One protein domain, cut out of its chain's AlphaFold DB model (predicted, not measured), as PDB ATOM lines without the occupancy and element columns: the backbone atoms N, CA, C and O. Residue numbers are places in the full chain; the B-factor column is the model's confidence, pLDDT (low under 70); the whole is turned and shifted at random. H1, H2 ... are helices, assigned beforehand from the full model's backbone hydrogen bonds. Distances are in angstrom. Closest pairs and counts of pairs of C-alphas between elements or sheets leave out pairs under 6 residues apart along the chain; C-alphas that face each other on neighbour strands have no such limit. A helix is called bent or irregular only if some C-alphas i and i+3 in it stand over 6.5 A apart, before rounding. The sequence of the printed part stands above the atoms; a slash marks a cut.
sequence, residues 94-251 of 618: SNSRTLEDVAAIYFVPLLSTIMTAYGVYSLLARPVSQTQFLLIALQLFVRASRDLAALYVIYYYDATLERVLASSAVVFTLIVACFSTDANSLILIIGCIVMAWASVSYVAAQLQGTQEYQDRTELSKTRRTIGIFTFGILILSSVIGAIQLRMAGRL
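AT A GLANCE: This is residues 94 to 251 of the 618 residues of an uncharacterized protein of Hericium alpestre (UniProt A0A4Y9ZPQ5). Five long helices make a flat, loosely packed slab, with H2, H3 and H5 in its middle, H1 packed on H2 at one side and H4 packed on H3 at the other. H2 and H3 spread from their link as a narrow V, and H5 packs on both. The printed part has 158 residues with five named helices, H1 to H5 in that order, and no named strand; the class is all helix. The whole is loose, with a radius of gyration of the C-alphas of 18.6 A, and spans 58 by 46 by 24 A.

IN THESE COORDINATES: After residues 94 to 101, H1 holds residues 102 to 123 and is 32.5 A long, beginning with C-alpha 102 at (-41.660, -61.576, 201.907). It is neither bent nor irregular, but only just: C-alphas 106 and 109 are 6.1 A apart. H2, residues 130 to 156, is 38.7 A long and begins with C-alpha 130 at (-48.546, -91.719, 217.125). H3, residues 159 to 180, measures 31.8 A, and H4, residues 186 to 214, 41.7 A. H5, residues 219 to 251, is the longest helix at 47.8 A and ends with C-alpha 251 at (-56.482, -85.612, 232.440).

HOW THE PARTS SIT: H2, H3 and H5 form a bundle, three helices that touch one another. H2 and H3 are a hairpin at a tilt of 36 degrees, only just steep, and touch with residues 150 to 154 and 159 to 162 alone; the closest C-alphas, of Val 153 and Glu 162, are 5.7 A apart. H5 touches H2 with its residues 223 to 237 alone, closest at the C-alphas of Ala 149 and Thr 230, 5.4 A, running opposite ways at a shallow tilt of 33 degrees, only just short of steep. H5 touches H3 with its residues 231 to 246 alone, closest at the C-alphas of Thr 173 and Ser 238, 5.0 A; they run the same way at 36 degrees, only just steep. H1 and H2 are a hairpin at a shallow tilt of 23 degrees, closest at the C-alphas of Leu 110 and Ala 144, 6.1 A; here H2 touches with residues 140 to 148 alone. H3 and H4 are a hairpin at a shallow tilt of 32 degrees, closest at the C-alphas of Val 171 and Cys 192, 5.4 A. H4 and H5 are close but not clearly touching. H1 is apart from H3, H4 and H5, and H2 from H4. In H2, H3 and H5 every O i to N i+4 pair is within hydrogen-bond range; in H1 16 of 18 are, in H4 24 of 25.

THE WHOLE: The C-alphas farthest apart, of Arg 126 and Arg 216, are 58.5 A apart. The printed part has no cut and no long link. Residues 122 to 132 and 212 to 219 stand free. Mean pLDDT of the printed part is 71.4; 68 residues are under 70, among them 96 to 111, 116 to 128, 210 to 224 and 241 to 251.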
ATOM      1  N   SER A  94     -43.938 -54.195 211.516       71.81
ATOM      2  CA  SER A  94     -44.533 -53.098 210.742       71.81
ATOM      3  C   SER A  94     -43.486 -52.171 210.116       71.81
ATOM      4  O   SER A  94     -43.668 -51.722 208.988       71.81
ATOM      5  N   ASN A  95     -42.381 -51.904 210.818       71.75
ATOM      6  CA  ASN A  95     -41.296 -51.060 210.308       71.75
ATOM      7  C   ASN A  95     -40.381 -51.794 209.317       71.75
ATOM      8  O   ASN A  95     -39.685 -51.154 208.536       71.75
ATOM      9  N   SER A  96     -40.392 -53.129 209.317       67.81
ATOM     10  CA  SER A  96     -39.576 -53.961 208.422       67.81
ATOM     11  C   SER A  96     -40.185 -54.204 207.032       67.81
ATOM     12  O   SER A  96     -39.636 -54.975 206.248       67.81
ATOM     13  N   ARG A  97     -41.294 -53.526 206.695       62.91
ATOM     14  CA  ARG A  97     -42.022 -53.649 205.413       62.91
ATOM     15  C   ARG A  97     -41.195 -53.343 204.153       62.91
ATOM     16  O   ARG A  97     -41.675 -53.602 203.058       62.91
ATOM     17  N   THR A  98     -39.993 -52.785 204.287       59.75
ATOM     18  CA  THR A  98     -39.095 -52.450 203.167       59.75
ATOM     19  C   THR A  98     -38.228 -53.618 202.688       59.75
ATOM     20  O   THR A  98     -37.508 -53.465 201.706       59.75
ATOM     21  N   LEU A  99     -38.268 -54.778 203.352       57.28
ATOM     22  CA  LEU A  99     -37.547 -55.974 202.911       57.28
ATOM     23  C   LEU A  99     -38.309 -56.658 201.767       57.28
ATOM     24  O   LEU A  99     -39.399 -57.184 201.971       57.28
ATOM     25  N   GLU A 100     -37.712 -56.654 200.572       56.16
ATOM     26  CA  GLU A 100     -38.313 -57.141 199.317       56.16
ATOM     27  C   GLU A 100     -38.648 -58.641 199.314       56.16
ATOM     28  O   GLU A 100     -39.454 -59.084 198.498       56.16
ATOM     29  N   ASP A 101     -38.112 -59.425 200.252       59.50
ATOM     30  CA  ASP A 101     -38.287 -60.875 200.264       59.50
ATOM     31  C   ASP A 101     -39.246 -61.340 201.364       59.50
ATOM     32  O   ASP A 101     -38.889 -61.906 202.402       59.50
ATOM     33  N   VAL A 102     -40.529 -61.098 201.105       58.38
ATOM     34  CA  VAL A 102     -41.660 -61.576 201.907       58.38
ATOM     35  C   VAL A 102     -41.568 -63.096 202.161       58.38
ATOM     36  O   VAL A 102     -41.924 -63.571 203.240       58.38
ATOM     37  N   ALA A 103     -40.997 -63.863 201.224       57.34
ATOM     38  CA  ALA A 103     -40.746 -65.297 201.376       57.34
ATOM     39  C   ALA A 103     -39.750 -65.625 202.508       57.34
ATOM     40  O   ALA A 103     -39.966 -66.584 203.253       57.34
ATOM     41  N   ALA A 104     -38.703 -64.816 202.702       61.03
ATOM     42  CA  ALA A 104     -37.724 -65.013 203.774       61.03
ATOM     43  C   ALA A 104     -38.327 -64.734 205.161       61.03
ATOM     44  O   ALA A 104     -38.038 -65.446 206.126       61.03
ATOM     45  N   ILE A 105     -39.228 -63.749 205.250       63.50
ATOM     46  CA  ILE A 105     -39.974 -63.435 206.478       63.50
ATOM     47  C   ILE A 105     -40.893 -64.601 206.877       63.50
ATOM     48  O   ILE A 105     -41.062 -64.858 208.067       63.50
ATOM     49  N   TYR A 106     -41.438 -65.344 205.909       64.44
ATOM     50  CA  TYR A 106     -42.288 -66.512 206.164       64.44
ATOM     51  C   TYR A 106     -41.511 -67.807 206.427       64.44
ATOM     52  O   TYR A 106     -41.944 -68.640 207.228       64.44
ATOM     53  N   PHE A 107     -40.356 -67.985 205.786       66.25
ATOM     54  CA  PHE A 107     -39.567 -69.211 205.897       66.25
ATOM     55  C   PHE A 107     -38.879 -69.350 207.263       66.25
ATOM     56  O   PHE A 107     -38.834 -70.440 207.833       66.25
ATOM     57  N   VAL A 108     -38.383 -68.246 207.829       66.88
ATOM     58  CA  VAL A 108     -37.606 -68.266 209.080       66.88
ATOM     59  C   VAL A 108     -38.438 -68.690 210.310       66.88
ATOM     60  O   VAL A 108     -37.967 -69.547 211.064       66.88
ATOM     61  N   PRO A 109     -39.673 -68.194 210.535       66.06
ATOM     62  CA  PRO A 109     -40.525 -68.655 211.637       66.06
ATOM     63  C   PRO A 109     -40.979 -70.110 211.477       66.06
ATOM     64  O   PRO A 109     -41.045 -70.850 212.463       66.06
ATOM     65  N   LEU A 110     -41.254 -70.543 210.241       67.50
ATOM     66  CA  LEU A 110     -41.611 -71.930 209.943       67.50
ATOM     67  C   LEU A 110     -40.451 -72.872 210.286       67.50
ATOM     68  O   LEU A 110     -40.641 -73.850 211.009       67.50
ATOM     69  N   LEU A 111     -39.238 -72.532 209.842       69.69
ATOM     70  CA  LEU A 111     -38.028 -73.292 210.147       69.69
ATOM     71  C   LEU A 111     -37.738 -73.319 211.655       69.69
ATOM     72  O   LEU A 111     -37.449 -74.378 212.206       69.69
ATOM     73  N   SER A 112     -37.888 -72.186 212.348       71.00
ATOM     74  CA  SER A 112     -37.741 -72.091 213.811       71.00
ATOM     75  C   SER A 112     -38.730 -72.996 214.557       71.00
ATOM     76  O   SER A 112     -38.366 -73.695 215.509       71.00
ATOM     77  N   THR A 113     -39.974 -73.061 214.080       66.00
ATOM     78  CA  THR A 113     -41.025 -73.917 214.647       66.00
ATOM     79  C   THR A 113     -40.702 -75.401 214.456       66.00
ATOM     80  O   THR A 113     -40.808 -76.176 215.408       66.00
ATOM     81  N   ILE A 114     -40.232 -75.792 213.265       69.50
ATOM     82  CA  ILE A 114     -39.792 -77.164 212.960       69.50
ATOM     83  C   ILE A 114     -38.597 -77.560 213.839       69.50
ATOM     84  O   ILE A 114     -38.595 -78.635 214.436       69.50
ATOM     85  N   MET A 115     -37.609 -76.675 213.980       71.19
ATOM     86  CA  MET A 115     -36.421 -76.925 214.802       71.19
ATOM     87  C   MET A 115     -36.757 -77.035 216.292       71.19
ATOM     88  O   MET A 115     -36.219 -77.898 216.984       71.19
ATOM     89  N   THR A 116     -37.686 -76.215 216.787       68.62
ATOM     90  CA  THR A 116     -38.171 -76.297 218.173       68.62
ATOM     91  C   THR A 116     -38.908 -77.615 218.416       68.62
ATOM     92  O   THR A 116     -38.667 -78.280 219.420       68.62
ATOM     93  N   ALA A 117     -39.757 -78.036 217.475       61.59
ATOM     94  CA  ALA A 117     -40.469 -79.309 217.539       61.59
ATOM     95  C   ALA A 117     -39.519 -80.511 217.562       61.59
ATOM     96  O   ALA A 117     -39.671 -81.412 218.388       61.59
ATOM     97  N   TYR A 118     -38.507 -80.494 216.692       65.88
ATOM     98  CA  TYR A 118     -37.473 -81.520 216.649       65.88
ATOM     99  C   TYR A 118     -36.633 -81.533 217.934       65.88
ATOM    100  O   TYR A 118     -36.376 -82.598 218.492       65.88
ATOM    101  N   GLY A 119     -36.262 -80.363 218.462       68.69
ATOM    102  CA  GLY A 119     -35.537 -80.243 219.729       68.69
ATOM    103  C   GLY A 119     -36.321 -80.805 220.919       68.69
ATOM    104  O   GLY A 119     -35.767 -81.563 221.713       68.69
ATOM    105  N   VAL A 120     -37.623 -80.510 221.008       59.94
ATOM    106  CA  VAL A 120     -38.515 -81.066 222.041       59.94
ATOM    107  C   VAL A 120     -38.667 -82.583 221.885       59.94
ATOM    108  O   VAL A 120     -38.554 -83.303 222.874       59.94
ATOM    109  N   TYR A 121     -38.846 -83.089 220.660       60.50
ATOM    110  CA  TYR A 121     -38.895 -84.530 220.381       60.50
ATOM    111  C   TYR A 121     -37.608 -85.248 220.821       60.50
ATOM    112  O   TYR A 121     -37.665 -86.287 221.475       60.50
ATOM    113  N   SER A 122     -36.452 -84.647 220.531       61.94
ATOM    114  CA  SER A 122     -35.128 -85.178 220.881       61.94
ATOM    115  C   SER A 122     -34.870 -85.184 222.393       61.94
ATOM    116  O   SER A 122     -34.223 -86.091 222.911       61.94
ATOM    117  N   LEU A 123     -35.367 -84.168 223.109       56.56
ATOM    118  CA  LEU A 123     -35.199 -84.012 224.558       56.56
ATOM    119  C   LEU A 123     -36.104 -84.931 225.380       56.56
ATOM    120  O   LEU A 123     -35.757 -85.277 226.506       56.56
ATOM    121  N   LEU A 124     -37.266 -85.313 224.849       54.72
ATOM    122  CA  LEU A 124     -38.260 -86.044 225.629       54.72
ATOM    123  C   LEU A 124     -37.937 -87.529 225.834       54.72
ATOM    124  O   LEU A 124     -38.584 -88.117 226.695       54.72
ATOM    125  N   ALA A 125     -36.963 -88.116 225.116       48.34
ATOM    126  CA  ALA A 125     -36.384 -89.466 225.312       48.34
ATOM    127  C   ALA A 125     -37.376 -90.598 225.683       48.34
ATOM    128  O   ALA A 125     -37.008 -91.603 226.290       48.34
ATOM    129  N   ARG A 126     -38.652 -90.440 225.333       55.00
ATOM    130  CA  ARG A 126     -39.757 -91.342 225.648       55.00
ATOM    131  C   ARG A 126     -40.483 -91.667 224.349       55.00
ATOM    132  O   ARG A 126     -40.564 -90.800 223.477       55.00
ATOM    133  N   PRO A 127     -41.036 -92.881 224.210       59.91
ATOM    134  CA  PRO A 127     -41.845 -93.225 223.052       59.91
ATOM    135  C   PRO A 127     -43.105 -92.347 223.046       59.91
ATOM    136  O   PRO A 127     -44.038 -92.564 223.816       59.91
ATOM    137  N   VAL A 128     -43.109 -91.315 222.201       66.38
ATOM    138  CA  VAL A 128     -44.292 -90.492 221.928       66.38
ATOM    139  C   VAL A 128     -45.252 -91.343 221.106       66.38
ATOM    140  O   VAL A 128     -44.868 -91.878 220.065       66.38
ATOM    141  N   SER A 129     -46.498 -91.496 221.557       76.38
ATOM    142  CA  SER A 129     -47.486 -92.253 220.786       76.38
ATOM    143  C   SER A 129     -47.806 -91.538 219.468       76.38
ATOM    144  O   SER A 129     -47.748 -90.310 219.382       76.38
ATOM    145  N   GLN A 130     -48.191 -92.287 218.433       72.38
ATOM    146  CA  GLN A 130     -48.546 -91.719 217.125       72.38
ATOM    147  C   GLN A 130     -49.625 -90.625 217.239       72.38
ATOM    148  O   GLN A 130     -49.556 -89.605 216.557       72.38
ATOM    149  N   THR A 131     -50.577 -90.784 218.162       72.19
ATOM    150  CA  THR A 131     -51.620 -89.789 218.448       72.19
ATOM    151  C   THR A 131     -51.059 -88.511 219.069       72.19
ATOM    152  O   THR A 131     -51.447 -87.415 218.671       72.19
ATOM    153  N   GLN A 132     -50.127 -88.621 220.023       71.12
ATOM    154  CA  GLN A 132     -49.458 -87.455 220.610       71.12
ATOM    155  C   GLN A 132     -48.613 -86.721 219.570       71.12
ATOM    156  O   GLN A 132     -48.645 -85.495 219.513       71.12
ATOM    157  N   PHE A 133     -47.922 -87.463 218.704       74.50
ATOM    158  CA  PHE A 133     -47.164 -86.883 217.602       74.50
ATOM    159  C   PHE A 133     -48.071 -86.124 216.626       74.50
ATOM    160  O   PHE A 133     -47.786 -84.974 216.306       74.50
ATOM    161  N   LEU A 134     -49.198 -86.716 216.211       74.56
ATOM    162  CA  LEU A 134     -50.179 -86.053 215.345       74.56
ATOM    163  C   LEU A 134     -50.767 -84.792 215.991       74.56
ATOM    164  O   LEU A 134     -50.933 -83.782 215.313       74.56
ATOM    165  N   LEU A 135     -51.040 -84.816 217.300       73.88
ATOM    166  CA  LEU A 135     -51.520 -83.644 218.037       73.88
ATOM    167  C   LEU A 135     -50.474 -82.526 218.093       73.88
ATOM    168  O   LEU A 135     -50.816 -81.370 217.855       73.88
ATOM    169  N   ILE A 136     -49.210 -82.861 218.367       73.62
ATOM    170  CA  ILE A 136     -48.102 -81.897 218.368       73.62
ATOM    171  C   ILE A 136     -47.897 -81.330 216.957       73.62
ATOM    172  O   ILE A 136     -47.810 -80.117 216.787       73.62
ATOM    173  N   ALA A 137     -47.892 -82.180 215.929       73.38
ATOM    174  CA  ALA A 137     -47.777 -81.757 214.535       73.38
ATOM    175  C   ALA A 137     -48.920 -80.811 214.134       73.38
ATOM    176  O   ALA A 137     -48.676 -79.760 213.540       73.38
ATOM    177  N   LEU A 138     -50.157 -81.130 214.526       78.00
ATOM    178  CA  LEU A 138     -51.314 -80.270 214.297       78.00
ATOM    179  C   LEU A 138     -51.179 -78.926 215.029       78.00
ATOM    180  O   LEU A 138     -51.457 -77.887 214.437       78.00
ATOM    181  N   GLN A 139     -50.718 -78.913 216.285       74.00
ATOM    182  CA  GLN A 139     -50.478 -77.671 217.034       74.00
ATOM    183  C   GLN A 139     -49.455 -76.773 216.333       74.00
ATOM    184  O   GLN A 139     -49.671 -75.568 216.213       74.00
ATOM    185  N   LEU A 140     -48.356 -77.357 215.856       75.25
ATOM    186  CA  LEU A 140     -47.303 -76.628 215.153       75.25
ATOM    187  C   LEU A 140     -47.804 -76.084 213.816       75.25
ATOM    188  O   LEU A 140     -47.532 -74.932 213.488       75.25
ATOM    189  N   PHE A 141     -48.594 -76.868 213.083       76.62
ATOM    190  CA  PHE A 141     -49.217 -76.427 211.838       76.62
ATOM    191  C   PHE A 141     -50.185 -75.258 212.062       76.62
ATOM    192  O   PHE A 141     -50.131 -74.252 211.350       76.62
ATOM    193  N   VAL A 142     -51.037 -75.352 213.084       77.56
ATOM    194  CA  VAL A 142     -51.967 -74.281 213.469       77.56
ATOM    195  C   VAL A 142     -51.202 -73.026 213.898       77.56
ATOM    196  O   VAL A 142     -51.571 -71.919 213.508       77.56
ATOM    197  N   ARG A 143     -50.107 -73.184 214.655       76.94
ATOM    198  CA  ARG A 143     -49.231 -72.080 215.070       76.94
ATOM    199  C   ARG A 143     -48.597 -71.384 213.866       76.94
ATOM    200  O   ARG A 143     -48.714 -70.169 213.750       76.94
ATOM    201  N   ALA A 144     -47.998 -72.149 212.956       74.25
ATOM    202  CA  ALA A 144     -47.381 -71.617 211.746       74.25
ATOM    203  C   ALA A 144     -48.406 -70.898 210.855       74.25
ATOM    204  O   ALA A 144     -48.147 -69.800 210.372       74.25
ATOM    205  N   SER A 145     -49.601 -71.477 210.701       77.50
ATOM    206  CA  SER A 145     -50.696 -70.873 209.933       77.50
ATOM    207  C   SER A 145     -51.161 -69.550 210.546       77.50
ATOM    208  O   SER A 145     -51.393 -68.584 209.823       77.50
ATOM    209  N   ARG A 146     -51.256 -69.479 211.880       81.25
ATOM    210  CA  ARG A 146     -51.558 -68.237 212.602       81.25
ATOM    211  C   ARG A 146     -50.491 -67.171 212.354       81.25
ATOM    212  O   ARG A 146     -50.847 -66.031 212.075       81.25
ATOM    213  N   ASP A 147     -49.215 -67.524 212.483       78.44
ATOM    214  CA  ASP A 147     -48.111 -66.569 212.339       78.44
ATOM    215  C   ASP A 147     -48.023 -66.042 210.893       78.44
ATOM    216  O   ASP A 147     -47.847 -64.841 210.680       78.44
ATOM    217  N   LEU A 148     -48.257 -66.911 209.900       78.06
ATOM    218  CA  LEU A 148     -48.385 -66.537 208.488       78.06
ATOM    219  C   LEU A 148     -49.530 -65.538 208.272       78.06
ATOM    220  O   LEU A 148     -49.356 -64.509 207.623       78.06
ATOM    221  N   ALA A 149     -50.700 -65.828 208.841       80.44
ATOM    222  CA  ALA A 149     -51.880 -64.993 208.685       80.44
ATOM    223  C   ALA A 149     -51.715 -63.628 209.384       80.44
ATOM    224  O   ALA A 149     -52.108 -62.599 208.838       80.44
ATOM    225  N   ALA A 150     -51.062 -63.596 210.550       80.62
ATOM    226  CA  ALA A 150     -50.716 -62.362 211.253       80.62
ATOM    227  C   ALA A 150     -49.787 -61.475 210.414       80.62
ATOM    228  O   ALA A 150     -50.075 -60.298 210.206       80.62
ATOM    229  N   LEU A 151     -48.708 -62.046 209.872       78.62
ATOM    230  CA  LEU A 151     -47.792 -61.345 208.969       78.62
ATOM    231  C   LEU A 151     -48.509 -60.813 207.723       78.62
ATOM    232  O   LEU A 151     -48.278 -59.674 207.324       78.62
ATOM    233  N   TYR A 152     -49.430 -61.595 207.158       79.06
ATOM    234  CA  TYR A 152     -50.240 -61.171 206.023       79.06
ATOM    235  C   TYR A 152     -51.124 -59.960 206.365       79.06
ATOM    236  O   TYR A 152     -51.144 -58.976 205.624       79.06
ATOM    237  N   VAL A 153     -51.828 -59.991 207.503       82.12
ATOM    238  CA  VAL A 153     -52.645 -58.856 207.970       82.12
ATOM    239  C   VAL A 153     -51.769 -57.628 208.195       82.12
ATOM    240  O   VAL A 153     -52.112 -56.547 207.723       82.12
ATOM    241  N   ILE A 154     -50.609 -57.797 208.838       82.69
ATOM    242  CA  ILE A 154     -49.657 -56.704 209.051       82.69
ATOM    243  C   ILE A 154     -49.165 -56.149 207.716       82.69
ATOM    244  O   ILE A 154     -48.994 -54.944 207.619       82.69
ATOM    245  N   TYR A 155     -48.927 -56.971 206.695       78.62
ATOM    246  CA  TYR A 155     -48.422 -56.500 205.405       78.62
ATOM    247  C   TYR A 155     -49.472 -55.697 204.623       78.62
ATOM    248  O   TYR A 155     -49.179 -54.605 204.138       78.62
ATOM    249  N   TYR A 156     -50.701 -56.211 204.514       77.56
ATOM    250  CA  TYR A 156     -51.745 -55.608 203.672       77.56
ATOM    251  C   TYR A 156     -52.586 -54.532 204.360       77.56
ATOM    252  O   TYR A 156     -53.201 -53.717 203.671       77.56
ATOM    253  N   TYR A 157     -52.629 -54.544 205.689       81.69
ATOM    254  CA  TYR A 157     -53.368 -53.589 206.503       81.69
ATOM    255  C   TYR A 157     -52.384 -52.883 207.437       81.69
ATOM    256  O   TYR A 157     -51.522 -52.128 206.982       81.69
ATOM    257  N   ASP A 158     -52.458 -53.154 208.736       82.94
ATOM    258  CA  ASP A 158     -51.545 -52.634 209.738       82.94
ATOM    259  C   ASP A 158     -51.420 -53.575 210.940       82.94
ATOM    260  O   ASP A 158     -52.157 -54.553 211.104       82.94
ATOM    261  N   ALA A 159     -50.420 -53.287 211.770       81.44
ATOM    262  CA  ALA A 159     -50.152 -54.033 212.988       81.44
ATOM    263  C   ALA A 159     -51.244 -53.879 214.056       81.44
ATOM    264  O   ALA A 159     -51.410 -54.765 214.892       81.44
ATOM    265  N   THR A 160     -52.004 -52.787 214.023       84.56
ATOM    266  CA  THR A 160     -53.097 -52.543 214.966       84.56
ATOM    267  C   THR A 160     -54.259 -53.490 214.681       84.56
ATOM    268  O   THR A 160     -54.771 -54.128 215.600       84.56
ATOM    269  N   LEU A 161     -54.623 -53.663 213.409       85.38
ATOM    270  CA  LEU A 161     -55.669 -54.581 212.971       85.38
ATOM    271  C   LEU A 161     -55.323 -56.035 213.306       85.38
ATOM    272  O   LEU A 161     -56.181 -56.753 213.816       85.38
ATOM    273  N   GLU A 162     -54.074 -56.467 213.091       86.88
ATOM    274  CA  GLU A 162     -53.629 -57.808 213.509       86.88
ATOM    275  C   GLU A 162     -53.849 -58.021 215.007       86.88
ATOM    276  O   GLU A 162     -54.410 -59.040 215.411       86.88
ATOM    277  N   ARG A 163     -53.474 -57.038 215.832       83.88
ATOM    278  CA  ARG A 163     -53.595 -57.128 217.291       83.88
ATOM    279  C   ARG A 163     -55.047 -57.152 217.755       83.88
ATOM    280  O   ARG A 163     -55.370 -57.899 218.683       83.88
ATOM    281  N   VAL A 164     -55.931 -56.403 217.100       85.69
ATOM    282  CA  VAL A 164     -57.376 -56.450 217.361       85.69
ATOM    283  C   VAL A 164     -57.951 -57.821 216.996       85.69
ATOM    284  O   VAL A 164     -58.643 -58.434 217.810       85.69
ATOM    285  N   LEU A 165     -57.598 -58.366 215.828       84.06
ATOM    286  CA  LEU A 165     -58.037 -59.703 215.416       84.06
ATOM    287  C   LEU A 165     -57.503 -60.794 216.355       84.06
ATOM    288  O   LEU A 165     -58.268 -61.658 216.787       84.06
ATOM    289  N   ALA A 166     -56.233 -60.724 216.754       83.12
ATOM    290  CA  ALA A 166     -55.640 -61.653 217.712       83.12
ATOM    291  C   ALA A 166     -56.327 -61.583 219.087       83.12
ATOM    292  O   ALA A 166     -56.559 -62.617 219.715       83.12
ATOM    293  N   SER A 167     -56.704 -60.382 219.537       81.94
ATOM    294  CA  SER A 167     -57.430 -60.180 220.798       81.94
ATOM    295  C   SER A 167     -58.844 -60.763 220.739       81.94
ATOM    296  O   SER A 167     -59.285 -61.407 221.691       81.94
ATOM    297  N   SER A 168     -59.532 -60.638 219.600       83.12
ATOM    298  CA  SER A 168     -60.846 -61.261 219.402       83.12
ATOM    299  C   SER A 168     -60.787 -62.796 219.465       83.12
ATOM    300  O   SER A 168     -61.682 -63.433 220.020       83.12
ATOM    301  N   ALA A 169     -59.694 -63.412 219.002       81.00
ATOM    302  CA  ALA A 169     -59.506 -64.862 219.069       81.00
ATOM    303  C   ALA A 169     -59.371 -65.379 220.518       81.00
ATOM    304  O   ALA A 169     -59.824 -66.487 220.833       81.00
ATOM    305  N   VAL A 170     -58.797 -64.570 221.419       79.31
ATOM    306  CA  VAL A 170     -58.735 -64.866 222.862       79.31
ATOM    307  C   VAL A 170     -60.131 -64.844 223.475       79.31
ATOM    308  O   VAL A 170     -60.476 -65.758 224.218       79.31
ATOM    309  N   VAL A 171     -60.959 -63.861 223.109       83.19
ATOM    310  CA  VAL A 171     -62.358 -63.774 223.554       83.19
ATOM    311  C   VAL A 171     -63.132 -65.034 223.171       83.19
ATOM    312  O   VAL A 171     -63.776 -65.634 224.026       83.19
ATOM    313  N   PHE A 172     -63.010 -65.498 221.925       80.06
ATOM    314  CA  PHE A 172     -63.635 -66.754 221.500       80.06
ATOM    315  C   PHE A 172     -63.132 -67.961 222.298       80.06
ATOM    316  O   PHE A 172     -63.930 -68.809 222.686       80.06
ATOM    317  N   THR A 173     -61.831 -68.026 222.592       79.12
ATOM    318  CA  THR A 173     -61.259 -69.106 223.415       79.12
ATOM    319  C   THR A 173     -61.849 -69.098 224.822       79.12
ATOM    320  O   THR A 173     -62.229 -70.150 225.327       79.12
ATOM    321  N   LEU A 174     -61.962 -67.918 225.440       79.31
ATOM    322  CA  LEU A 174     -62.542 -67.753 226.772       79.31
ATOM    323  C   LEU A 174     -64.028 -68.103 226.783       79.31
ATOM    324  O   LEU A 174     -64.462 -68.809 227.678       79.31
ATOM    325  N   ILE A 175     -64.790 -67.690 225.769       80.56
ATOM    326  CA  ILE A 175     -66.206 -68.047 225.635       80.56
ATOM    327  C   ILE A 175     -66.370 -69.568 225.517       80.56
ATOM    328  O   ILE A 175     -67.156 -70.157 226.257       80.56
ATOM    329  N   VAL A 176     -65.608 -70.226 224.635       79.81
ATOM    330  CA  VAL A 176     -65.654 -71.690 224.488       79.81
ATOM    331  C   VAL A 176     -65.218 -72.380 225.781       79.81
ATOM    332  O   VAL A 176     -65.849 -73.355 226.185       79.81
ATOM    333  N   ALA A 177     -64.189 -71.864 226.460       74.69
ATOM    334  CA  ALA A 177     -63.752 -72.372 227.755       74.69
ATOM    335  C   ALA A 177     -64.875 -72.265 228.798       74.69
ATOM    336  O   ALA A 177     -65.237 -73.292 229.366       74.69
ATOM    337  N   CYS A 178     -65.499 -71.090 228.952       77.75
ATOM    338  CA  CYS A 178     -66.635 -70.850 229.847       77.75
ATOM    339  C   CYS A 178     -67.815 -71.780 229.566       77.75
ATOM    340  O   CYS A 178     -68.370 -72.333 230.498       77.75
ATOM    341  N   PHE A 179     -68.185 -72.006 228.303       76.38
ATOM    342  CA  PHE A 179     -69.270 -72.943 227.979       76.38
ATOM    343  C   PHE A 179     -68.881 -74.413 228.186       76.38
ATOM    344  O   PHE A 179     -69.746 -75.279 228.291       76.38
ATOM    345  N   SER A 180     -67.582 -74.718 228.209       70.19
ATOM    346  CA  SER A 180     -67.070 -76.082 228.372       70.19
ATOM    347  C   SER A 180     -66.775 -76.476 229.822       70.19
ATOM    348  O   SER A 180     -66.638 -77.672 230.102       70.19
ATOM    349  N   THR A 181     -66.668 -75.494 230.720       67.88
ATOM    350  CA  THR A 181     -66.443 -75.653 232.159       67.88
ATOM    351  C   THR A 181     -67.656 -75.104 232.900       67.88
ATOM    352  O   THR A 181     -68.011 -73.964 232.654       67.88
ATOM    353  N   ASP A 182     -68.245 -75.811 233.865       64.19
ATOM    354  CA  ASP A 182     -69.419 -75.314 234.623       64.19
ATOM    355  C   ASP A 182     -69.149 -74.039 235.472       64.19
ATOM    356  O   ASP A 182     -69.996 -73.580 236.236       64.19
ATOM    357  N   ALA A 183     -67.965 -73.435 235.340       61.00
ATOM    358  CA  ALA A 183     -67.556 -72.179 235.948       61.00
ATOM    359  C   ALA A 183     -68.086 -70.965 235.156       61.00
ATOM    360  O   ALA A 183     -67.335 -70.231 234.509       61.00
ATOM    361  N   ASN A 184     -69.395 -70.729 235.225       69.88
ATOM    362  CA  ASN A 184     -70.018 -69.551 234.621       69.88
ATOM    363  C   ASN A 184     -69.810 -68.302 235.496       69.88
ATOM    364  O   ASN A 184     -70.633 -67.981 236.350       69.88
ATOM    365  N   SER A 185     -68.719 -67.564 235.271       78.62
ATOM    366  CA  SER A 185     -68.554 -66.223 235.847       78.62
ATOM    367  C   SER A 185     -69.214 -65.177 234.950       78.62
ATOM    368  O   SER A 185     -68.727 -64.879 233.858       78.62
ATOM    369  N   LEU A 186     -70.311 -64.581 235.426       78.12
ATOM    370  CA  LEU A 186     -71.031 -63.513 234.720       78.12
ATOM    371  C   LEU A 186     -70.105 -62.343 234.338       78.12
ATOM    372  O   LEU A 186     -70.215 -61.797 233.243       78.12
ATOM    373  N   ILE A 187     -69.148 -62.001 235.207       75.44
ATOM    374  CA  ILE A 187     -68.170 -60.925 234.979       75.44
ATOM    375  C   ILE A 187     -67.287 -61.238 233.764       75.44
ATOM    376  O   ILE A 187     -67.049 -60.372 232.924       75.44
ATOM    377  N   LEU A 188     -66.833 -62.488 233.641       77.31
ATOM    378  CA  LEU A 188     -65.996 -62.926 232.525       77.31
ATOM    379  C   LEU A 188     -66.775 -62.897 231.202       77.31
ATOM    380  O   LEU A 188     -66.234 -62.471 230.182       77.31
ATOM    381  N   ILE A 189     -68.053 -63.290 231.229       80.38
ATOM    382  CA  ILE A 189     -68.948 -63.248 230.063       80.38
ATOM    383  C   ILE A 189     -69.161 -61.801 229.599       80.38
ATOM    384  O   ILE A 189     -68.993 -61.511 228.415       80.38
ATOM    385  N   ILE A 190     -69.459 -60.879 230.521       80.94
ATOM    386  CA  ILE A 190     -69.618 -59.452 230.204       80.94
ATOM    387  C   ILE A 190     -68.320 -58.887 229.610       80.94
ATOM    388  O   ILE A 190     -68.358 -58.232 228.569       80.94
ATOM    389  N   GLY A 191     -67.163 -59.196 230.209       79.75
ATOM    390  CA  GLY A 191     -65.858 -58.776 229.689       79.75
ATOM    391  C   GLY A 191     -65.589 -59.282 228.267       79.75
ATOM    392  O   GLY A 191     -65.109 -58.530 227.417       79.75
ATOM    393  N   CYS A 192     -65.967 -60.529 227.972       85.75
ATOM    394  CA  CYS A 192     -65.872 -61.103 226.631       85.75
ATOM    395  C   CYS A 192     -66.772 -60.373 225.620       85.75
ATOM    396  O   CYS A 192     -66.320 -60.064 224.519       85.75
ATOM    397  N   ILE A 193     -68.015 -60.049 225.990       84.25
ATOM    398  CA  ILE A 193     -68.954 -59.324 225.115       84.25
ATOM    399  C   ILE A 193     -68.421 -57.927 224.776       84.25
ATOM    400  O   ILE A 193     -68.417 -57.545 223.606       84.25
ATOM    401  N   VAL A 194     -67.917 -57.187 225.770       82.81
ATOM    402  CA  VAL A 194     -67.352 -55.842 225.560       82.81
ATOM    403  C   VAL A 194     -66.145 -55.900 224.621       82.81
ATOM    404  O   VAL A 194     -66.068 -55.127 223.666       82.81
ATOM    405  N   MET A 195     -65.232 -56.850 224.836       84.69
ATOM    406  CA  MET A 195     -64.059 -57.036 223.977       84.69
ATOM    407  C   MET A 195     -64.430 -57.444 222.544       84.69
ATOM    408  O   MET A 195     -63.821 -56.957 221.586       84.69
ATOM    409  N   ALA A 196     -65.435 -58.310 222.373       85.62
ATOM    410  CA  ALA A 196     -65.941 -58.690 221.055       85.62
ATOM    411  C   ALA A 196     -66.548 -57.486 220.325       85.62
ATOM    412  O   ALA A 196     -66.208 -57.234 219.169       85.62
ATOM    413  N   TRP A 197     -67.390 -56.708 221.010       84.12
ATOM    414  CA  TRP A 197     -68.013 -55.514 220.444       84.12
ATOM    415  C   TRP A 197     -66.976 -54.460 220.038       84.12
ATOM    416  O   TRP A 197     -67.033 -53.950 218.918       84.12
ATOM    417  N   ALA A 198     -65.983 -54.192 220.893       80.94
ATOM    418  CA  ALA A 198     -64.887 -53.274 220.588       80.94
ATOM    419  C   ALA A 198     -64.084 -53.730 219.357       80.94
ATOM    420  O   ALA A 198     -63.792 -52.927 218.470       80.94
ATOM    421  N   SER A 199     -63.791 -55.032 219.262       86.88
ATOM    422  CA  SER A 199     -63.056 -55.603 218.128       86.88
ATOM    423  C   SER A 199     -63.843 -55.484 216.819       86.88
ATOM    424  O   SER A 199     -63.297 -55.039 215.814       86.88
ATOM    425  N   VAL A 200     -65.136 -55.830 216.830       85.62
ATOM    426  CA  VAL A 200     -66.012 -55.726 215.650       85.62
ATOM    427  C   VAL A 200     -66.167 -54.274 215.208       85.62
ATOM    428  O   VAL A 200     -66.062 -53.990 214.018       85.62
ATOM    429  N   SER A 201     -66.364 -53.356 216.154       82.44
ATOM    430  CA  SER A 201     -66.521 -51.926 215.866       82.44
ATOM    431  C   SER A 201     -65.254 -51.344 215.235       82.44
ATOM    432  O   SER A 201     -65.339 -50.629 214.239       82.44
ATOM    433  N   TYR A 202     -64.077 -51.711 215.753       85.38
ATOM    434  CA  TYR A 202     -62.793 -51.298 215.185       85.38
ATOM    435  C   TYR A 202     -62.583 -51.845 213.767       85.38
ATOM    436  O   TYR A 202     -62.231 -51.095 212.857       85.38
ATOM    437  N   VAL A 203     -62.828 -53.144 213.559       85.12
ATOM    438  CA  VAL A 203     -62.687 -53.780 212.240       85.12
ATOM    439  C   VAL A 203     -63.665 -53.167 211.236       85.12
ATOM    440  O   VAL A 203     -63.272 -52.876 210.110       85.12
ATOM    441  N   ALA A 204     -64.917 -52.928 211.631       82.50
ATOM    442  CA  ALA A 204     -65.921 -52.304 210.773       82.50
ATOM    443  C   ALA A 204     -65.525 -50.874 210.373       82.50
ATOM    444  O   ALA A 204     -65.601 -50.539 209.193       82.50
ATOM    445  N   ALA A 205     -65.040 -50.069 211.324       80.50
ATOM    446  CA  ALA A 205     -64.563 -48.715 211.058       80.50
ATOM    447  C   ALA A 205     -63.354 -48.706 210.109       80.50
ATOM    448  O   ALA A 205     -63.314 -47.912 209.171       80.50
ATOM    449  N   GLN A 206     -62.401 -49.628 210.294       82.50
ATOM    450  CA  GLN A 206     -61.257 -49.759 209.388       82.50
ATOM    451  C   GLN A 206     -61.671 -50.192 207.981       82.50
ATOM    452  O   GLN A 206     -61.211 -49.620 206.994       82.50
ATOM    453  N   LEU A 207     -62.578 -51.166 207.871       76.62
ATOM    454  CA  LEU A 207     -63.087 -51.612 206.575       76.62
ATOM    455  C   LEU A 207     -63.812 -50.479 205.840       76.62
ATOM    456  O   LEU A 207     -63.546 -50.280 204.656       76.62
ATOM    457  N   GLN A 208     -64.643 -49.697 206.536       78.56
ATOM    458  CA  GLN A 208     -65.329 -48.532 205.964       78.56
ATOM    459  C   GLN A 208     -64.347 -47.436 205.530       78.56
ATOM    460  O   GLN A 208     -64.436 -46.961 204.399       78.56
ATOM    461  N   GLY A 209     -63.361 -47.098 206.369       72.81
ATOM    462  CA  GLY A 209     -62.340 -46.095 206.042       72.81
ATOM    463  C   GLY A 209     -61.458 -46.495 204.854       72.81
ATOM    464  O   GLY A 209     -61.098 -45.658 204.030       72.81
ATOM    465  N   THR A 210     -61.159 -47.790 204.695       64.31
ATOM    466  CA  THR A 210     -60.449 -48.273 203.499       64.31
ATOM    467  C   THR A 210     -61.307 -48.277 202.238       64.31
ATOM    468  O   THR A 210     -60.755 -48.125 201.150       64.31
ATOM    469  N   GLN A 211     -62.629 -48.413 202.358       59.06
ATOM    470  CA  GLN A 211     -63.550 -48.463 201.220       59.06
ATOM    471  C   GLN A 211     -63.613 -47.116 200.482       59.06
ATOM    472  O   GLN A 211     -63.658 -47.097 199.255       59.06
ATOM    473  N   GLU A 212     -63.496 -46.004 201.212       56.94
ATOM    474  CA  GLU A 212     -63.487 -44.639 200.662       56.94
ATOM    475  C   GLU A 212     -62.193 -44.311 199.879       56.94
ATOM    476  O   GLU A 212     -62.194 -43.461 198.991       56.94
ATOM    477  N   TYR A 213     -61.099 -45.043 200.129       53.31
ATOM    478  CA  TYR A 213     -59.822 -44.913 199.405       53.31
ATOM    479  C   TYR A 213     -59.632 -45.971 198.293       53.31
ATOM    480  O   TYR A 213     -58.735 -45.844 197.458       53.31
ATOM    481  N   GLN A 214     -60.439 -47.043 198.267       48.28
ATOM    482  CA  GLN A 214     -60.177 -48.264 197.477       48.28
ATOM    483  C   GLN A 214     -61.071 -48.487 196.253       48.28
ATOM    484  O   GLN A 214     -60.891 -49.498 195.570       48.28
ATOM    485  N   ASP A 215     -61.947 -47.548 195.892       51.72
ATOM    486  CA  ASP A 215     -62.861 -47.676 194.741       51.72
ATOM    487  C   ASP A 215     -62.163 -47.619 193.353       51.72
ATOM    488  O   ASP A 215     -62.764 -47.293 192.332       51.72
ATOM    489  N   ARG A 216     -60.858 -47.931 193.285       49.81
ATOM    490  CA  ARG A 216     -60.043 -47.906 192.056       49.81
ATOM    491  C   ARG A 216     -59.185 -49.146 191.767       49.81
ATOM    492  O   ARG A 216     -58.504 -49.134 190.748       49.81
ATOM    493  N   THR A 217     -59.176 -50.221 192.571       53.44
ATOM    494  CA  THR A 217     -58.316 -51.397 192.255       53.44
ATOM    495  C   THR A 217     -58.920 -52.772 192.583       53.44
ATOM    496  O   THR A 217     -59.520 -52.978 193.637       53.44
ATOM    497  N   GLU A 218     -58.674 -53.760 191.707       58.50
ATOM    498  CA  GLU A 218     -59.058 -55.180 191.874       58.50
ATOM    499  C   GLU A 218     -58.487 -55.853 193.142       58.50
ATOM    500  O   GLU A 218     -58.985 -56.898 193.567       58.50
ATOM    501  N   LEU A 219     -57.506 -55.236 193.815       58.28
ATOM    502  CA  LEU A 219     -56.938 -55.728 195.077       58.28
ATOM    503  C   LEU A 219     -57.969 -55.864 196.217       58.28
ATOM    504  O   LEU A 219     -57.719 -56.601 197.173       58.28
ATOM    505  N   SER A 220     -59.123 -55.193 196.132       59.75
ATOM    506  CA  SER A 220     -60.182 -55.202 197.155       59.75
ATOM    507  C   SER A 220     -60.796 -56.595 197.395       59.75
ATOM    508  O   SER A 220     -60.931 -57.030 198.546       59.75
ATOM    509  N   LYS A 221     -61.098 -57.357 196.332       69.25
ATOM    510  CA  LYS A 221     -61.712 -58.695 196.465       69.25
ATOM    511  C   LYS A 221     -60.740 -59.703 197.074       69.25
ATOM    512  O   LYS A 221     -61.113 -60.442 197.983       69.25
ATOM    513  N   THR A 222     -59.484 -59.684 196.633       67.44
ATOM    514  CA  THR A 222     -58.423 -60.566 197.137       67.44
ATOM    515  C   THR A 222     -58.153 -60.318 198.621       67.44
ATOM    516  O   THR A 222     -58.101 -61.261 199.407       67.44
ATOM    517  N   ARG A 223     -58.085 -59.049 199.046       64.31
ATOM    518  CA  ARG A 223     -57.905 -58.674 200.458       64.31
ATOM    519  C   ARG A 223     -59.060 -59.148 201.344       64.31
ATOM    520  O   ARG A 223     -58.814 -59.728 202.399       64.31
ATOM    521  N   ARG A 224     -60.310 -58.989 200.893       67.19
ATOM    522  CA  ARG A 224     -61.498 -59.439 201.638       67.19
ATOM    523  C   ARG A 224     -61.538 -60.959 201.809       67.19
ATOM    524  O   ARG A 224     -61.761 -61.434 202.921       67.19
ATOM    525  N   THR A 225     -61.281 -61.717 200.742       71.88
ATOM    526  CA  THR A 225     -61.227 -63.188 200.799       71.88
ATOM    527  C   THR A 225     -60.152 -63.666 201.773       71.88
ATOM    528  O   THR A 225     -60.378 -64.593 202.549       71.88
ATOM    529  N   ILE A 226     -59.000 -62.995 201.798       66.12
ATOM    530  CA  ILE A 226     -57.882 -63.400 202.654       66.12
ATOM    531  C   ILE A 226     -58.092 -62.984 204.114       66.12
ATOM    532  O   ILE A 226     -57.750 -63.747 205.017       66.12
ATOM    533  N   GLY A 227     -58.725 -61.836 204.368       64.88
ATOM    534  CA  GLY A 227     -59.167 -61.458 205.713       64.88
ATOM    535  C   GLY A 227     -60.140 -62.481 206.311       64.88
ATOM    536  O   GLY A 227     -59.964 -62.900 207.454       64.88
ATOM    537  N   ILE A 228     -61.105 -62.963 205.514       72.25
ATOM    538  CA  ILE A 228     -62.046 -64.023 205.921       72.25
ATOM    539  C   ILE A 228     -61.301 -65.329 206.227       72.25
ATOM    540  O   ILE A 228     -61.539 -65.945 207.265       72.25
ATOM    541  N   PHE A 229     -60.368 -65.735 205.361       73.19
ATOM    542  CA  PHE A 229     -59.579 -66.954 205.556       73.19
ATOM    543  C   PHE A 229     -58.705 -66.889 206.820       73.19
ATOM    544  O   PHE A 229     -58.693 -67.816 207.627       73.19
ATOM    545  N   THR A 230     -58.042 -65.752 207.040       66.12
ATOM    546  CA  THR A 230     -57.213 -65.484 208.227       66.12
ATOM    547  C   THR A 230     -58.036 -65.551 209.510       66.12
ATOM    548  O   THR A 230     -57.642 -66.209 210.474       66.12
ATOM    549  N   PHE A 231     -59.210 -64.919 209.518       67.81
ATOM    550  CA  PHE A 231     -60.115 -64.951 210.663       67.81
ATOM    551  C   PHE A 231     -60.623 -66.373 210.957       67.81
ATOM    552  O   PHE A 231     -60.657 -66.789 212.115       67.81
ATOM    553  N   GLY A 232     -60.921 -67.155 209.913       73.25
ATOM    554  CA  GLY A 232     -61.283 -68.570 210.040       73.25
ATOM    555  C   GLY A 232     -60.186 -69.423 210.687       73.25
ATOM    556  O   GLY A 232     -60.476 -70.213 211.586       73.25
ATOM    557  N   ILE A 233     -58.919 -69.225 210.299       72.56
ATOM    558  CA  ILE A 233     -57.766 -69.919 210.906       72.56
ATOM    559  C   ILE A 233     -57.624 -69.561 212.387       72.56
ATOM    560  O   ILE A 233     -57.393 -70.445 213.216       72.56
ATOM    561  N   LEU A 234     -57.787 -68.283 212.739       68.00
ATOM    562  CA  LEU A 234     -57.710 -67.837 214.130       68.00
ATOM    563  C   LEU A 234     -58.803 -68.488 214.987       68.00
ATOM    564  O   LEU A 234     -58.486 -69.028 216.046       68.00
ATOM    565  N   ILE A 235     -60.050 -68.537 214.508       71.88
ATOM    566  CA  ILE A 235     -61.150 -69.224 215.206       71.88
ATOM    567  C   ILE A 235     -60.850 -70.715 215.377       71.88
ATOM    568  O   ILE A 235     -60.983 -71.243 216.483       71.88
ATOM    569  N   LEU A 236     -60.412 -71.396 214.315       73.44
ATOM    570  CA  LEU A 236     -60.083 -72.820 214.379       73.44
ATOM    571  C   LEU A 236     -58.971 -73.091 215.405       73.44
ATOM    572  O   LEU A 236     -59.065 -74.043 216.181       73.44
ATOM    573  N   SER A 237     -57.957 -72.220 215.464       68.94
ATOM    574  CA  SER A 237     -56.876 -72.315 216.451       68.94
ATOM    575  C   SER A 237     -57.379 -72.184 217.892       68.94
ATOM    576  O   SER A 237     -56.979 -72.967 218.757       68.94
ATOM    577  N   SER A 238     -58.314 -71.262 218.133       68.06
ATOM    578  CA  SER A 238     -58.950 -71.049 219.435       68.06
ATOM    579  C   SER A 238     -59.795 -72.249 219.864       68.06
ATOM    580  O   SER A 238     -59.720 -72.677 221.015       68.06
ATOM    581  N   VAL A 239     -60.557 -72.842 218.939       72.69
ATOM    582  CA  VAL A 239     -61.376 -74.037 219.205       72.69
ATOM    583  C   VAL A 239     -60.496 -75.236 219.557       72.69
ATOM    584  O   VAL A 239     -60.751 -75.907 220.557       72.69
ATOM    585  N   ILE A 240     -59.427 -75.484 218.792       72.94
ATOM    586  CA  ILE A 240     -58.475 -76.569 219.083       72.94
ATOM    587  C   ILE A 240     -57.808 -76.346 220.447       72.94
ATOM    588  O   ILE A 240     -57.730 -77.280 221.246       72.94
ATOM    589  N   GLY A 241     -57.387 -75.113 220.749       69.94
ATOM    590  CA  GLY A 241     -56.815 -74.756 222.048       69.94
ATOM    591  C   GLY A 241     -57.778 -75.002 223.214       69.94
ATOM    592  O   GLY A 241     -57.387 -75.590 224.221       69.94
ATOM    593  N   ALA A 242     -59.054 -74.637 223.065       66.38
ATOM    594  CA  ALA A 242     -60.075 -74.870 224.087       66.38
ATOM    595  C   ALA A 242     -60.387 -76.367 224.281       66.38
ATOM    596  O   ALA A 242     -60.489 -76.837 225.415       66.38
ATOM    597  N   ILE A 243     -60.468 -77.146 223.193       69.44
ATOM    598  CA  ILE A 243     -60.628 -78.609 223.257       69.44
ATOM    599  C   ILE A 243     -59.445 -79.244 223.997       69.44
ATOM    600  O   ILE A 243     -59.639 -80.131 224.828       69.44
ATOM    601  N   GLN A 244     -58.222 -78.777 223.748       66.12
ATOM    602  CA  GLN A 244     -57.027 -79.265 224.435       66.12
ATOM    603  C   GLN A 244     -57.001 -78.884 225.911       66.12
ATOM    604  O   GLN A 244     -56.686 -79.739 226.733       66.12
ATOM    605  N   LEU A 245     -57.389 -77.658 226.269       62.28
ATOM    606  CA  LEU A 245     -57.515 -77.245 227.668       62.28
ATOM    607  C   LEU A 245     -58.544 -78.115 228.408       62.28
ATOM    608  O   LEU A 245     -58.314 -78.525 229.543       62.28
ATOM    609  N   ARG A 246     -59.637 -78.489 227.729       64.44
ATOM    610  CA  ARG A 246     -60.641 -79.430 228.244       64.44
ATOM    611  C   ARG A 246     -60.091 -80.848 228.399       64.44
ATOM    612  O   ARG A 246     -60.380 -81.498 229.400       64.44
ATOM    613  N   MET A 247     -59.309 -81.342 227.438       61.75
ATOM    614  CA  MET A 247     -58.661 -82.655 227.542       61.75
ATOM    615  C   MET A 247     -57.604 -82.673 228.651       61.75
ATOM    616  O   MET A 247     -57.595 -83.607 229.444       61.75
ATOM    617  N   ALA A 248     -56.787 -81.626 228.777       55.84
ATOM    618  CA  ALA A 248     -55.815 -81.470 229.857       55.84
ATOM    619  C   ALA A 248     -56.498 -81.373 231.233       55.84
ATOM    620  O   ALA A 248     -56.073 -82.035 232.175       55.84
ATOM    621  N   GLY A 249     -57.611 -80.636 231.335       50.03
ATOM    622  CA  GLY A 249     -58.431 -80.562 232.547       50.03
ATOM    623  C   GLY A 249     -59.123 -81.884 232.900       50.03
ATOM    624  O   GLY A 249     -59.253 -82.214 234.075       50.03
ATOM    625  N   ARG A 250     -59.505 -82.694 231.903       47.41
ATOM    626  CA  ARG A 250     -60.005 -84.064 232.121       47.41
ATOM    627  C   ARG A 250     -58.897 -85.040 232.524       47.41
ATOM    628  O   ARG A 250     -59.163 -85.910 233.340       47.41
ATOM    629  N   LEU A 251     -57.675 -84.861 232.023       47.09
ATOM    630  CA  LEU A 251     -56.482 -85.612 232.440       47.09
ATOM    631  C   LEU A 251     -55.961 -85.215 233.836       47.09
ATOM    632  O   LEU A 251     -55.109 -85.911 234.375       47.09
TER     633      LEU A 251